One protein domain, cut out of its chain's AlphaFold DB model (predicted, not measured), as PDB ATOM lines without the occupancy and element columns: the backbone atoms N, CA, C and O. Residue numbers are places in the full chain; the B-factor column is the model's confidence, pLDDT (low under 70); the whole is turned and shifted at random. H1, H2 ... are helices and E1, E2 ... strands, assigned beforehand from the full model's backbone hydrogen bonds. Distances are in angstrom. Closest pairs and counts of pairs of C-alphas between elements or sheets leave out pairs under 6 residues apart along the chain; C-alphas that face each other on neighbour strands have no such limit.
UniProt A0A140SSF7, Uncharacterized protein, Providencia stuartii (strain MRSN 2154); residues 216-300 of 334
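What this domain is: This is residues 216 to 300 of the 334 residues of an uncharacterized protein of Providencia stuartii (strain MRSN 2154) (UniProt A0A140SSF7). One twisted antiparallel sheet of five strands makes a long slab, with the helix H1 packed lengthwise on one face. The short helix H2 lies on the opposite face, beside the strands near the end of E4, and a long link, residues 235 to 247, joins H1 to the edge strand E2. The printed part has 85 residues, with two named helices and five named strands in the order E1 H1 E2 E3 E4 H2 E5. The sheet's order is E1 E5 E4 E3 E2, and the class is mixed, helices and strands. The whole is compact, with a radius of gyration of the C-alphas of 13.5 A, and elongated, spanning 43 by 27 by 26 A.

How they stand to each other: Start with E2, residues 248 to 254, E3, residues 260 to 268, and E4, residues 274 to 280: they form a meander, each strand the antiparallel neighbour of the one before, and E2 and E3, like E3 and E4, are a hairpin. Between E2 and E3, look for N 251 and O 264, 2.8 A apart; between E3 and E4, N 265 and O 278 are 2.8 A apart. Beside E4 find E5, residues 292 to 300, antiparallel to it, with N 295 and O 277 at 2.8 A. E1, residues 216 to 219, is an edge strand antiparallel to E5, with N 219 and O 292 at 2.8 A. H1, residues 226 to 234, is on the sheet at a height of 9.0 A; it lies over E3 and, only just, over E4, where 3 of its 9 C-alphas fall. On the local plane it runs along E3 at 20 degrees. The closest C-alphas of H1 and E4 are those of Val 226 and Val 278, 5.9 A apart. H2, residues 281 to 285, is on the opposite face at a height of 4.6 A, over none of the strands; its closest C-alpha to E3 is that of Leu 283, 6.3 A from that of Thr 261. In H1 and H2 every O i to N i+4 pair is within hydrogen-bond range.

Where its parts are: Find C-alpha 216 at (176.395, 178.743, 153.894), where E1 begins its 10.1 A. H1 runs 12.5 A from C-alpha 226 at (165.970, 169.493, 158.367). E2 and E4 are each 20.3 A long, E3 is 23.8 A and H2 6.0 A. E5, the longest at 26.6 A, ends at C-alpha 300, (169.850, 192.087, 144.272).

The domain as a whole: The C-alphas of Lys 242 and Glu 257, the two farthest apart, are 44.2 A apart. The printed part has no cut. The link from H1 to E2 is long, with 13 residues. The mean pLDDT of the printed part is 87.8; look at residues 240 to 243, in that long link, for the four under 70.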
ATOM      1  N   ALA A 216     176.560 180.096 153.395       90.19
ATOM      2  CA  ALA A 216     176.395 178.743 153.894       90.19
ATOM      3  C   ALA A 216     177.087 178.550 155.246       90.19
ATOM      4  O   ALA A 216     178.088 179.195 155.549       90.19
ATOM      5  N   THR A 217     176.549 177.640 156.049       89.38
ATOM      6  CA  THR A 217     177.209 177.081 157.229       89.38
ATOM      7  C   THR A 217     177.024 175.576 157.226       89.38
ATOM      8  O   THR A 217     175.934 175.076 156.927       89.38
ATOM      9  N   ASP A 218     178.084 174.874 157.600       90.19
ATOM     10  CA  ASP A 218     178.074 173.430 157.774       90.19
ATOM     11  C   ASP A 218     177.888 173.067 159.246       90.19
ATOM     12  O   ASP A 218     178.372 173.753 160.151       90.19
ATOM     13  N   ASP A 219     177.143 171.994 159.475       87.69
ATOM     14  CA  ASP A 219     176.866 171.423 160.779       87.69
ATOM     15  C   ASP A 219     177.153 169.924 160.767       87.69
ATOM     16  O   ASP A 219     176.401 169.132 160.203       87.69
ATOM     17  N   TYR A 220     178.245 169.554 161.426       90.94
ATOM     18  CA  TYR A 220     178.665 168.163 161.588       90.94
ATOM     19  C   TYR A 220     178.171 167.541 162.906       90.94
ATOM     20  O   TYR A 220     178.365 166.351 163.142       90.94
ATOM     21  N   ASP A 221     177.515 168.339 163.759       86.25
ATOM     22  CA  ASP A 221     177.038 167.915 165.081       86.25
ATOM     23  C   ASP A 221     175.573 167.429 165.063       86.25
ATOM     24  O   ASP A 221     175.072 166.950 166.080       86.25
ATOM     25  N   GLY A 222     174.857 167.592 163.944       83.88
ATOM     26  CA  GLY A 222     173.444 167.211 163.820       83.88
ATOM     27  C   GLY A 222     172.476 168.090 164.626       83.88
ATOM     28  O   GLY A 222     171.429 167.622 165.068       83.88
ATOM     29  N   VAL A 223     172.812 169.365 164.837       84.75
ATOM     30  CA  VAL A 223     171.990 170.364 165.544       84.75
ATOM     31  C   VAL A 223     171.060 171.112 164.580       84.75
ATOM     32  O   VAL A 223     169.901 171.374 164.900       84.75
ATOM     33  N   PHE A 224     171.552 171.452 163.388       84.50
ATOM     34  CA  PHE A 224     170.868 172.241 162.359       84.50
ATOM     35  C   PHE A 224     170.281 171.337 161.261       84.50
ATOM     36  O   PHE A 224     170.442 171.595 160.069       84.50
ATOM     37  N   THR A 225     169.592 170.271 161.673       88.31
ATOM     38  CA  THR A 225     168.962 169.300 160.765       88.31
ATOM     39  C   THR A 225     167.734 169.870 160.051       88.31
ATOM     40  O   THR A 225     167.198 170.924 160.414       88.31
ATOM     41  N   VAL A 226     167.216 169.135 159.062       89.81
ATOM     42  CA  VAL A 226     165.970 169.493 158.367       89.81
ATOM     43  C   VAL A 226     164.785 169.588 159.334       89.81
ATOM     44  O   VAL A 226     163.987 170.525 159.243       89.81
ATOM     45  N   ASP A 227     164.691 168.697 160.320       88.81
ATOM     46  CA  ASP A 227     163.646 168.765 161.345       88.81
ATOM     47  C   ASP A 227     163.800 169.969 162.278       88.81
ATOM     48  O   ASP A 227     162.800 170.589 162.658       88.81
ATOM     49  N   ALA A 228     165.033 170.353 162.617       85.00
ATOM     50  CA  ALA A 228     165.286 171.581 163.364       85.00
ATOM     51  C   ALA A 228     164.837 172.816 162.562       85.00
ATOM     52  O   ALA A 228     164.182 173.711 163.100       85.00
ATOM     53  N   ALA A 229     165.099 172.832 161.255       87.50
ATOM     54  CA  ALA A 229     164.664 173.900 160.365       87.50
ATOM     55  C   ALA A 229     163.133 173.949 160.179       87.50
ATOM     56  O   ALA A 229     162.570 175.043 160.128       87.50
ATOM     57  N   LYS A 230     162.427 172.805 160.167       87.81
ATOM     58  CA  LYS A 230     160.948 172.771 160.199       87.81
ATOM     59  C   LYS A 230     160.396 173.454 161.453       87.81
ATOM     60  O   LYS A 230     159.474 174.262 161.349       87.81
ATOM     61  N   LYS A 231     160.970 173.156 162.627       85.44
ATOM     62  CA  LYS A 231     160.588 173.793 163.902       85.44
ATOM     63  C   LYS A 231     160.858 175.298 163.861       85.44
ATOM     64  O   LYS A 231     159.957 176.086 164.116       85.44
ATOM     65  N   ALA A 232     162.047 175.696 163.412       82.88
ATOM     66  CA  ALA A 232     162.402 177.105 163.253       82.88
ATOM     67  C   ALA A 232     161.460 177.848 162.282       82.88
ATOM     68  O   ALA A 232     161.125 179.010 162.508       82.88
ATOM     69  N   PHE A 233     160.994 177.190 161.217       83.06
ATOM     70  CA  PHE A 233     159.989 177.756 160.318       83.06
ATOM     71  C   PHE A 233     158.630 177.945 160.998       83.06
ATOM     72  O   PHE A 233     158.025 179.002 160.829       83.06
ATOM     73  N   ALA A 234     158.177 176.972 161.793       84.19
ATOM     74  CA  ALA A 234     156.957 177.108 162.590       84.19
ATOM     75  C   ALA A 234     157.044 178.269 163.601       84.19
ATOM     76  O   ALA A 234     156.051 178.957 163.825       84.19
ATOM     77  N   ASP A 235     158.245 178.546 164.115       83.19
ATOM     78  CA  ASP A 235     158.542 179.660 165.026       83.19
ATOM     79  C   ASP A 235     158.777 181.013 164.312       83.19
ATOM     80  O   ASP A 235     159.275 181.971 164.918       83.19
ATOM     81  N   ASP A 236     158.447 181.103 163.017       80.44
ATOM     82  CA  ASP A 236     158.627 182.281 162.157       80.44
ATOM     83  C   ASP A 236     160.097 182.780 162.087       80.44
ATOM     84  O   ASP A 236     160.359 183.941 161.768       80.44
ATOM     85  N   ALA A 237     161.096 181.915 162.320       78.25
ATOM     86  CA  ALA A 237     162.515 182.303 162.347       78.25
ATOM     87  C   ALA A 237     163.060 182.800 160.993       78.25
ATOM     88  O   ALA A 237     164.039 183.544 160.954       78.25
ATOM     89  N   PHE A 238     162.418 182.415 159.886       74.38
ATOM     90  CA  PHE A 238     162.780 182.828 158.524       74.38
ATOM     91  C   PHE A 238     161.990 184.050 158.032       74.38
ATOM     92  O   PHE A 238     162.217 184.524 156.918       74.38
ATOM     93  N   TYR A 239     161.035 184.550 158.823       72.81
ATOM     94  CA  TYR A 239     160.104 185.591 158.408       72.81
ATOM     95  C   TYR A 239     160.341 186.896 159.177       72.81
ATOM     96  O   TYR A 239     160.232 186.968 160.396       72.81
ATOM     97  N   GLY A 240     160.622 187.976 158.444       67.56
ATOM     98  CA  GLY A 240     160.915 189.295 159.018       67.56
ATOM     99  C   GLY A 240     159.692 190.109 159.462       67.56
ATOM    100  O   GLY A 240     159.831 191.302 159.729       67.56
ATOM    101  N   GLY A 241     158.491 189.522 159.487       65.00
ATOM    102  CA  GLY A 241     157.276 190.178 159.988       65.00
ATOM    103  C   GLY A 241     156.546 191.104 159.005       65.00
ATOM    104  O   GLY A 241     155.466 191.587 159.334       65.00
ATOM    105  N   LYS A 242     157.091 191.358 157.806       63.75
ATOM    106  CA  LYS A 242     156.457 192.202 156.778       63.75
ATOM    107  C   LYS A 242     156.130 191.404 155.509       63.75
ATOM    108  O   LYS A 242     157.037 190.854 154.890       63.75
ATOM    109  N   GLY A 243     154.865 191.440 155.084       68.94
ATOM    110  CA  GLY A 243     154.387 190.856 153.824       68.94
ATOM    111  C   GLY A 243     153.710 189.482 153.957       68.94
ATOM    112  O   GLY A 243     153.304 189.082 155.043       68.94
ATOM    113  N   PRO A 244     153.512 188.757 152.846       72.00
ATOM    114  CA  PRO A 244     152.993 187.393 152.879       72.00
ATOM    115  C   PRO A 244     153.979 186.430 153.550       72.00
ATOM    116  O   PRO A 244     155.194 186.566 153.387       72.00
ATOM    117  N   LYS A 245     153.462 185.419 154.263       76.38
ATOM    118  CA  LYS A 245     154.303 184.341 154.802       76.38
ATOM    119  C   LYS A 245     155.033 183.620 153.666       76.38
ATOM    120  O   LYS A 245     154.488 183.408 152.582       76.38
ATOM    121  N   LEU A 246     156.283 183.245 153.928       81.50
ATOM    122  CA  LEU A 246     157.117 182.538 152.962       81.50
ATOM    123  C   LEU A 246     156.574 181.126 152.721       81.50
ATOM    124  O   LEU A 246     156.166 180.436 153.652       81.50
ATOM    125  N   LYS A 247     156.611 180.675 151.464       87.06
ATOM    126  CA  LYS A 247     156.308 179.283 151.125       87.06
ATOM    127  C   LYS A 247     157.388 178.375 151.714       87.06
ATOM    128  O   LYS A 247     158.567 178.636 151.510       87.06
ATOM    129  N   CYS A 248     156.989 177.304 152.386       90.06
ATOM    130  CA  CYS A 248     157.888 176.239 152.818       90.06
ATOM    131  C   CYS A 248     157.610 174.979 151.994       90.06
ATOM    132  O   CYS A 248     156.452 174.609 151.793       90.06
ATOM    133  N   ARG A 249     158.664 174.328 151.503       93.25
ATOM    134  CA  ARG A 249     158.601 173.022 150.846       93.25
ATOM    135  C   ARG A 249     159.611 172.106 151.512       93.25
ATOM    136  O   ARG A 249     160.769 172.487 151.642       93.25
ATOM    137  N   VAL A 250     159.177 170.915 151.892       92.62
ATOM    138  CA  VAL A 250     160.081 169.854 152.330       92.62
ATOM    139  C   VAL A 250     160.110 168.779 151.251       92.62
ATOM    140  O   VAL A 250     159.072 168.464 150.667       92.62
ATOM    141  N   GLU A 251     161.302 168.294 150.938       91.00
ATOM    142  CA  GLU A 251     161.592 167.305 149.907       91.00
ATOM    143  C   GLU A 251     162.275 166.110 150.568       91.00
ATOM    144  O   GLU A 251     163.295 166.273 151.237       91.00
ATOM    145  N   PHE A 252     161.677 164.936 150.371       91.38
ATOM    146  CA  PHE A 252     162.199 163.642 150.789       91.38
ATOM    147  C   PHE A 252     162.094 162.694 149.603       91.38
ATOM    148  O   PHE A 252     160.994 162.501 149.081       91.38
ATOM    149  N   GLU A 253     163.211 162.118 149.177       90.88
ATOM    150  CA  GLU A 253     163.248 161.151 148.078       90.88
ATOM    151  C   GLU A 253     163.981 159.892 148.519       90.88
ATOM    152  O   GLU A 253     164.908 159.965 149.325       90.88
ATOM    153  N   HIS A 254     163.538 158.749 147.998       91.25
ATOM    154  CA  HIS A 254     164.190 157.460 148.189       91.25
ATOM    155  C   HIS A 254     164.517 156.862 146.820       91.25
ATOM    156  O   HIS A 254     163.798 157.113 145.848       91.25
ATOM    157  N   ASP A 255     165.594 156.090 146.730       90.06
ATOM    158  CA  ASP A 255     165.903 155.304 145.536       90.06
ATOM    159  C   ASP A 255     165.012 154.051 145.422       90.06
ATOM    160  O   ASP A 255     164.150 153.778 146.263       90.06
ATOM    161  N   GLY A 256     165.210 153.275 144.351       85.50
ATOM    162  CA  GLY A 256     164.476 152.027 144.117       85.50
ATOM    163  C   GLY A 256     164.764 150.918 145.137       85.50
ATOM    164  O   GLY A 256     164.051 149.919 145.154       85.50
ATOM    165  N   GLU A 257     165.777 151.096 145.985       88.75
ATOM    166  CA  GLU A 257     166.186 150.171 147.045       88.75
ATOM    167  C   GLU A 257     165.651 150.614 148.420       88.75
ATOM    168  O   GLU A 257     165.772 149.884 149.403       88.75
ATOM    169  N   GLY A 258     164.994 151.778 148.483       85.56
ATOM    170  CA  GLY A 258     164.408 152.340 149.695       85.56
ATOM    171  C   GLY A 258     165.383 153.163 150.536       85.56
ATOM    172  O   GLY A 258     165.020 153.557 151.644       85.56
ATOM    173  N   ASN A 259     166.588 153.458 150.041       87.69
ATOM    174  CA  ASN A 259     167.520 154.344 150.734       87.69
ATOM    175  C   ASN A 259     167.127 155.800 150.499       87.69
ATOM    176  O   ASN A 259     166.759 156.182 149.389       87.69
ATOM    177  N   LEU A 260     167.237 156.627 151.536       89.06
ATOM    178  CA  LEU A 260     167.029 158.069 151.423       89.06
ATOM    179  C   LEU A 260     168.080 158.662 150.469       89.06
ATOM    180  O   LEU A 260     169.257 158.333 150.571       89.06
ATOM    181  N   THR A 261     167.670 159.529 149.548       89.81
ATOM    182  CA  THR A 261     168.555 160.196 148.572       89.81
ATOM    183  C   THR A 261     168.476 161.715 148.636       89.81
ATOM    184  O   THR A 261     169.425 162.398 148.255       89.81
ATOM    185  N   ILE A 262     167.367 162.259 149.147       91.25
ATOM    186  CA  ILE A 262     167.196 163.689 149.403       91.25
ATOM    187  C   ILE A 262     166.511 163.867 150.754       91.25
ATOM    188  O   ILE A 262     165.456 163.287 150.990       91.25
ATOM    189  N   ASP A 263     167.083 164.726 151.595       94.44
ATOM    190  CA  ASP A 263     166.449 165.295 152.783       94.44
ATOM    191  C   ASP A 263     166.709 166.805 152.791       94.44
ATOM    192  O   ASP A 263     167.844 167.254 152.977       94.44
ATOM    193  N   MET A 264     165.678 167.601 152.498       95.50
ATOM    194  CA  MET A 264     165.822 169.045 152.323       95.50
ATOM    195  C   MET A 264     164.553 169.817 152.678       95.50
ATOM    196  O   MET A 264     163.447 169.476 152.268       95.50
ATOM    197  N   ILE A 265     164.722 170.969 153.320       93.56
ATOM    198  CA  ILE A 265     163.704 172.016 153.445       93.56
ATOM    199  C   ILE A 265     164.127 173.271 152.680       93.56
ATOM    200  O   ILE A 265     165.277 173.709 152.718       93.56
ATOM    201  N   ARG A 266     163.161 173.862 151.979       94.56
ATOM    202  CA  ARG A 266     163.284 175.099 151.210       94.56
ATOM    203  C   ARG A 266     162.276 176.112 151.728       94.56
ATOM    204  O   ARG A 266     161.082 175.813 151.779       94.56
ATOM    205  N   VAL A 267     162.732 177.320 152.055       90.06
ATOM    206  CA  VAL A 267     161.858 178.419 152.498       90.06
ATOM    207  C   VAL A 267     162.009 179.613 151.558       90.06
ATOM    208  O   VAL A 267     163.098 180.151 151.373       90.06
ATOM    209  N   GLY A 268     160.899 180.042 150.960       89.94
ATOM    210  CA  GLY A 268     160.842 181.049 149.905       89.94
ATOM    211  C   GLY A 268     160.791 180.437 148.503       89.94
ATOM    212  O   GLY A 268     160.368 179.298 148.307       89.94
ATOM    213  N   SER A 269     161.204 181.215 147.503       89.62
ATOM    214  CA  SER A 269     161.256 180.800 146.098       89.62
ATOM    215  C   SER A 269     162.616 181.126 145.495       89.62
ATOM    216  O   SER A 269     163.211 182.148 145.809       89.62
ATOM    217  N   ARG A 270     163.075 180.338 144.517       88.75
ATOM    218  CA  ARG A 270     164.255 180.693 143.709       88.75
ATOM    219  C   ARG A 270     164.104 182.046 143.008       88.75
ATOM    220  O   ARG A 270     165.094 182.610 142.573       88.75
ATOM    221  N   GLN A 271     162.893 182.576 142.848       88.69
ATOM    222  CA  GLN A 271     162.672 183.897 142.250       88.69
ATOM    223  C   GLN A 271     162.679 185.039 143.281       88.69
ATOM    224  O   GLN A 271     162.770 186.201 142.888       88.69
ATOM    225  N   SER A 272     162.582 184.746 144.586       87.25
ATOM    226  CA  SER A 272     162.575 185.780 145.628       87.25
ATOM    227  C   SER A 272     163.975 186.324 145.920       87.25
ATOM    228  O   SER A 272     164.993 185.744 145.547       87.25
ATOM    229  N   ARG A 273     164.023 187.476 146.603       86.88
ATOM    230  CA  ARG A 273     165.281 188.113 147.032       86.88
ATOM    231  C   ARG A 273     166.022 187.341 148.117       86.88
ATOM    232  O   ARG A 273     167.218 187.541 148.263       86.88
ATOM    233  N   VAL A 274     165.306 186.522 148.879       86.81
ATOM    234  CA  VAL A 274     165.848 185.664 149.932       86.81
ATOM    235  C   VAL A 274     165.262 184.276 149.724       86.81
ATOM    236  O   VAL A 274     164.045 184.151 149.542       86.81
ATOM    237  N   PHE A 275     166.111 183.256 149.720       89.88
ATOM    238  CA  PHE A 275     165.715 181.863 149.565       89.88
ATOM    239  C   PHE A 275     166.602 180.969 150.430       89.88
ATOM    240  O   PHE A 275     167.816 180.954 150.264       89.88
ATOM    241  N   TRP A 276     165.993 180.232 151.357       91.00
ATOM    242  CA  TRP A 276     166.708 179.376 152.301       91.00
ATOM    243  C   TRP A 276     166.670 177.922 151.864       91.00
ATOM    244  O   TRP A 276     165.645 177.444 151.366       91.00
ATOM    245  N   ARG A 277     167.763 177.209 152.128       93.94
ATOM    246  CA  ARG A 277     167.865 175.757 151.998       93.94
ATOM    247  C   ARG A 277     168.540 175.190 153.236       93.94
ATOM    248  O   ARG A 277     169.601 175.667 153.609       93.94
ATOM    249  N   VAL A 278     167.951 174.167 153.837       93.88
ATOM    250  CA  VAL A 278     168.628 173.334 154.837       93.88
ATOM    251  C   VAL A 278     168.504 171.896 154.375       93.88
ATOM    252  O   VAL A 278     167.403 171.480 154.019       93.88
ATOM    253  N   TYR A 279     169.613 171.170 154.292       95.94
ATOM    254  CA  TYR A 279     169.628 169.825 153.724       95.94
ATOM    255  C   TYR A 279     170.754 168.968 154.276       95.94
ATOM    256  O   TYR A 279     171.744 169.491 154.789       95.94
ATOM    257  N   ASP A 280     170.590 167.658 154.141       96.25
ATOM    258  CA  ASP A 280     171.655 166.699 154.397       96.25
ATOM    259  C   ASP A 280     172.691 166.754 153.261       96.25
ATOM    260  O   ASP A 280     172.452 166.343 152.121       96.25
ATOM    261  N   LYS A 281     173.845 167.343 153.572       94.62
ATOM    262  CA  LYS A 281     174.974 167.505 152.661       94.62
ATOM    263  C   LYS A 281     175.805 166.229 152.562       94.62
ATOM    264  O   LYS A 281     176.356 165.981 151.490       94.62
ATOM    265  N   ALA A 282     175.862 165.412 153.620       94.94
ATOM    266  CA  ALA A 282     176.483 164.089 153.546       94.94
ATOM    267  C   ALA A 282     175.766 163.246 152.489       94.94
ATOM    268  O   ALA A 282     176.407 162.680 151.604       94.94
ATOM    269  N   LEU A 283     174.432 163.264 152.527       94.00
ATOM    270  CA  LEU A 283     173.588 162.559 151.574       94.00
ATOM    271  C   LEU A 283     173.794 163.048 150.137       94.00
ATOM    272  O   LEU A 283     173.997 162.246 149.227       94.00
ATOM    273  N   GLU A 284     173.811 164.368 149.933       93.38
ATOM    274  CA  GLU A 284     174.009 164.970 148.609       93.38
ATOM    275  C   GLU A 284     175.400 164.672 148.021       93.38
ATOM    276  O   GLU A 284     175.520 164.449 146.817       93.38
ATOM    277  N   GLN A 285     176.436 164.603 148.862       93.19
ATOM    278  CA  GLN A 285     177.797 164.227 148.462       93.19
ATOM    279  C   GLN A 285     178.035 162.707 148.449       93.19
ATOM    280  O   GLN A 285     179.116 162.269 148.054       93.19
ATOM    281  N   LYS A 286     177.041 161.900 148.848       93.69
ATOM    282  CA  LYS A 286     177.133 160.436 148.993       93.69
ATOM    283  C   LYS A 286     178.268 159.996 149.927       93.69
ATOM    284  O   LYS A 286     178.973 159.025 149.653       93.69
ATOM    285  N   VAL A 287     178.445 160.720 151.030       94.06
ATOM    286  CA  VAL A 287     179.410 160.405 152.091       94.06
ATOM    287  C   VAL A 287     178.688 160.006 153.376       94.06
ATOM    288  O   VAL A 287     177.501 160.268 153.544       94.06
ATOM    289  N   THR A 288     179.397 159.340 154.285       91.06
ATOM    290  CA  THR A 288     178.843 158.909 155.573       91.06
ATOM    291  C   THR A 288     179.076 159.954 156.665       91.06
ATOM    292  O   THR A 288     179.997 160.765 156.586       91.06
ATOM    293  N   GLY A 289     178.259 159.907 157.718       91.00
ATOM    294  CA  GLY A 289     178.354 160.808 158.871       91.00
ATOM    295  C   GLY A 289     177.274 161.889 158.880       91.00
ATOM    296  O   GLY A 289     176.458 161.979 157.968       91.00
ATOM    297  N   SER A 290     177.246 162.694 159.945       92.38
ATOM    298  CA  SER A 290     176.339 163.839 160.031       92.38
ATOM    299  C   SER A 290     176.986 165.038 159.355       92.38
ATOM    300  O   SER A 290     178.057 165.476 159.768       92.38
ATOM    301  N   TRP A 291     176.351 165.550 158.307       94.38
ATOM    302  CA  TRP A 291     176.743 166.801 157.673       94.38
ATOM    303  C   TRP A 291     175.495 167.466 157.113       94.38
ATOM    304  O   TRP A 291     175.032 167.139 156.027       94.38
ATOM    305  N   TYR A 292     174.949 168.418 157.858       93.00
ATOM    306  CA  TYR A 292     173.866 169.268 157.386       93.00
ATOM    307  C   TYR A 292     174.424 170.604 156.926       93.00
ATOM    308  O   TYR A 292     175.332 171.156 157.544       93.00
ATOM    309  N   ARG A 293     173.854 171.154 155.857       94.06
ATOM    310  CA  ARG A 293     174.195 172.493 155.388       94.06
ATOM    311  C   ARG A 293     172.975 173.391 155.418       94.06
ATOM    312  O   ARG A 293     171.922 173.043 154.888       94.06
ATOM    313  N   SER A 294     173.142 174.564 156.019       90.81
ATOM    314  CA  SER A 294     172.170 175.654 155.970       90.81
ATOM    315  C   SER A 294     172.695 176.755 155.059       90.81
ATOM    316  O   SER A 294     173.769 177.294 155.309       90.81
ATOM    317  N   GLU A 295     171.936 177.105 154.026       91.31
ATOM    318  CA  GLU A 295     172.297 178.118 153.037       91.31
ATOM    319  C   GLU A 295     171.192 179.157 152.851       91.31
ATOM    320  O   GLU A 295     169.998 178.839 152.882       91.31
ATOM    321  N   VAL A 296     171.594 180.394 152.562       90.50
ATOM    322  CA  VAL A 296     170.705 181.467 152.118       90.50
ATOM    323  C   VAL A 296     171.206 182.096 150.836       90.50
ATOM    324  O   VAL A 296     172.278 182.686 150.795       90.50
ATOM    325  N   GLU A 297     170.381 182.009 149.802       92.50
ATOM    326  CA  GLU A 297     170.544 182.689 148.523       92.50
ATOM    327  C   GLU A 297     169.917 184.087 148.618       92.50
ATOM    328  O   GLU A 297     168.707 184.242 148.827       92.50
ATOM    329  N   LEU A 298     170.749 185.117 148.466       90.50
ATOM    330  CA  LEU A 298     170.374 186.528 148.483       90.50
ATOM    331  C   LEU A 298     170.510 187.116 147.078       90.50
ATOM    332  O   LEU A 298     171.567 187.011 146.463       90.50
ATOM    333  N   LYS A 299     169.465 187.780 146.569       90.56
ATOM    334  CA  LYS A 299     169.460 188.418 145.238       90.56
ATOM    335  C   LYS A 299     169.257 189.914 145.305       90.56
ATOM    336  O   LYS A 299     168.489 190.413 146.137       90.56
ATOM    337  N   LYS A 300     169.857 190.616 144.338       88.19
ATOM    338  CA  LYS A 300     169.850 192.087 144.272       88.19
ATOM    339  C   LYS A 300     170.292 192.658 145.623       88.19
ATOM    340  O   LYS A 300     169.561 193.411 146.279       88.19
TER     341      LYS A 300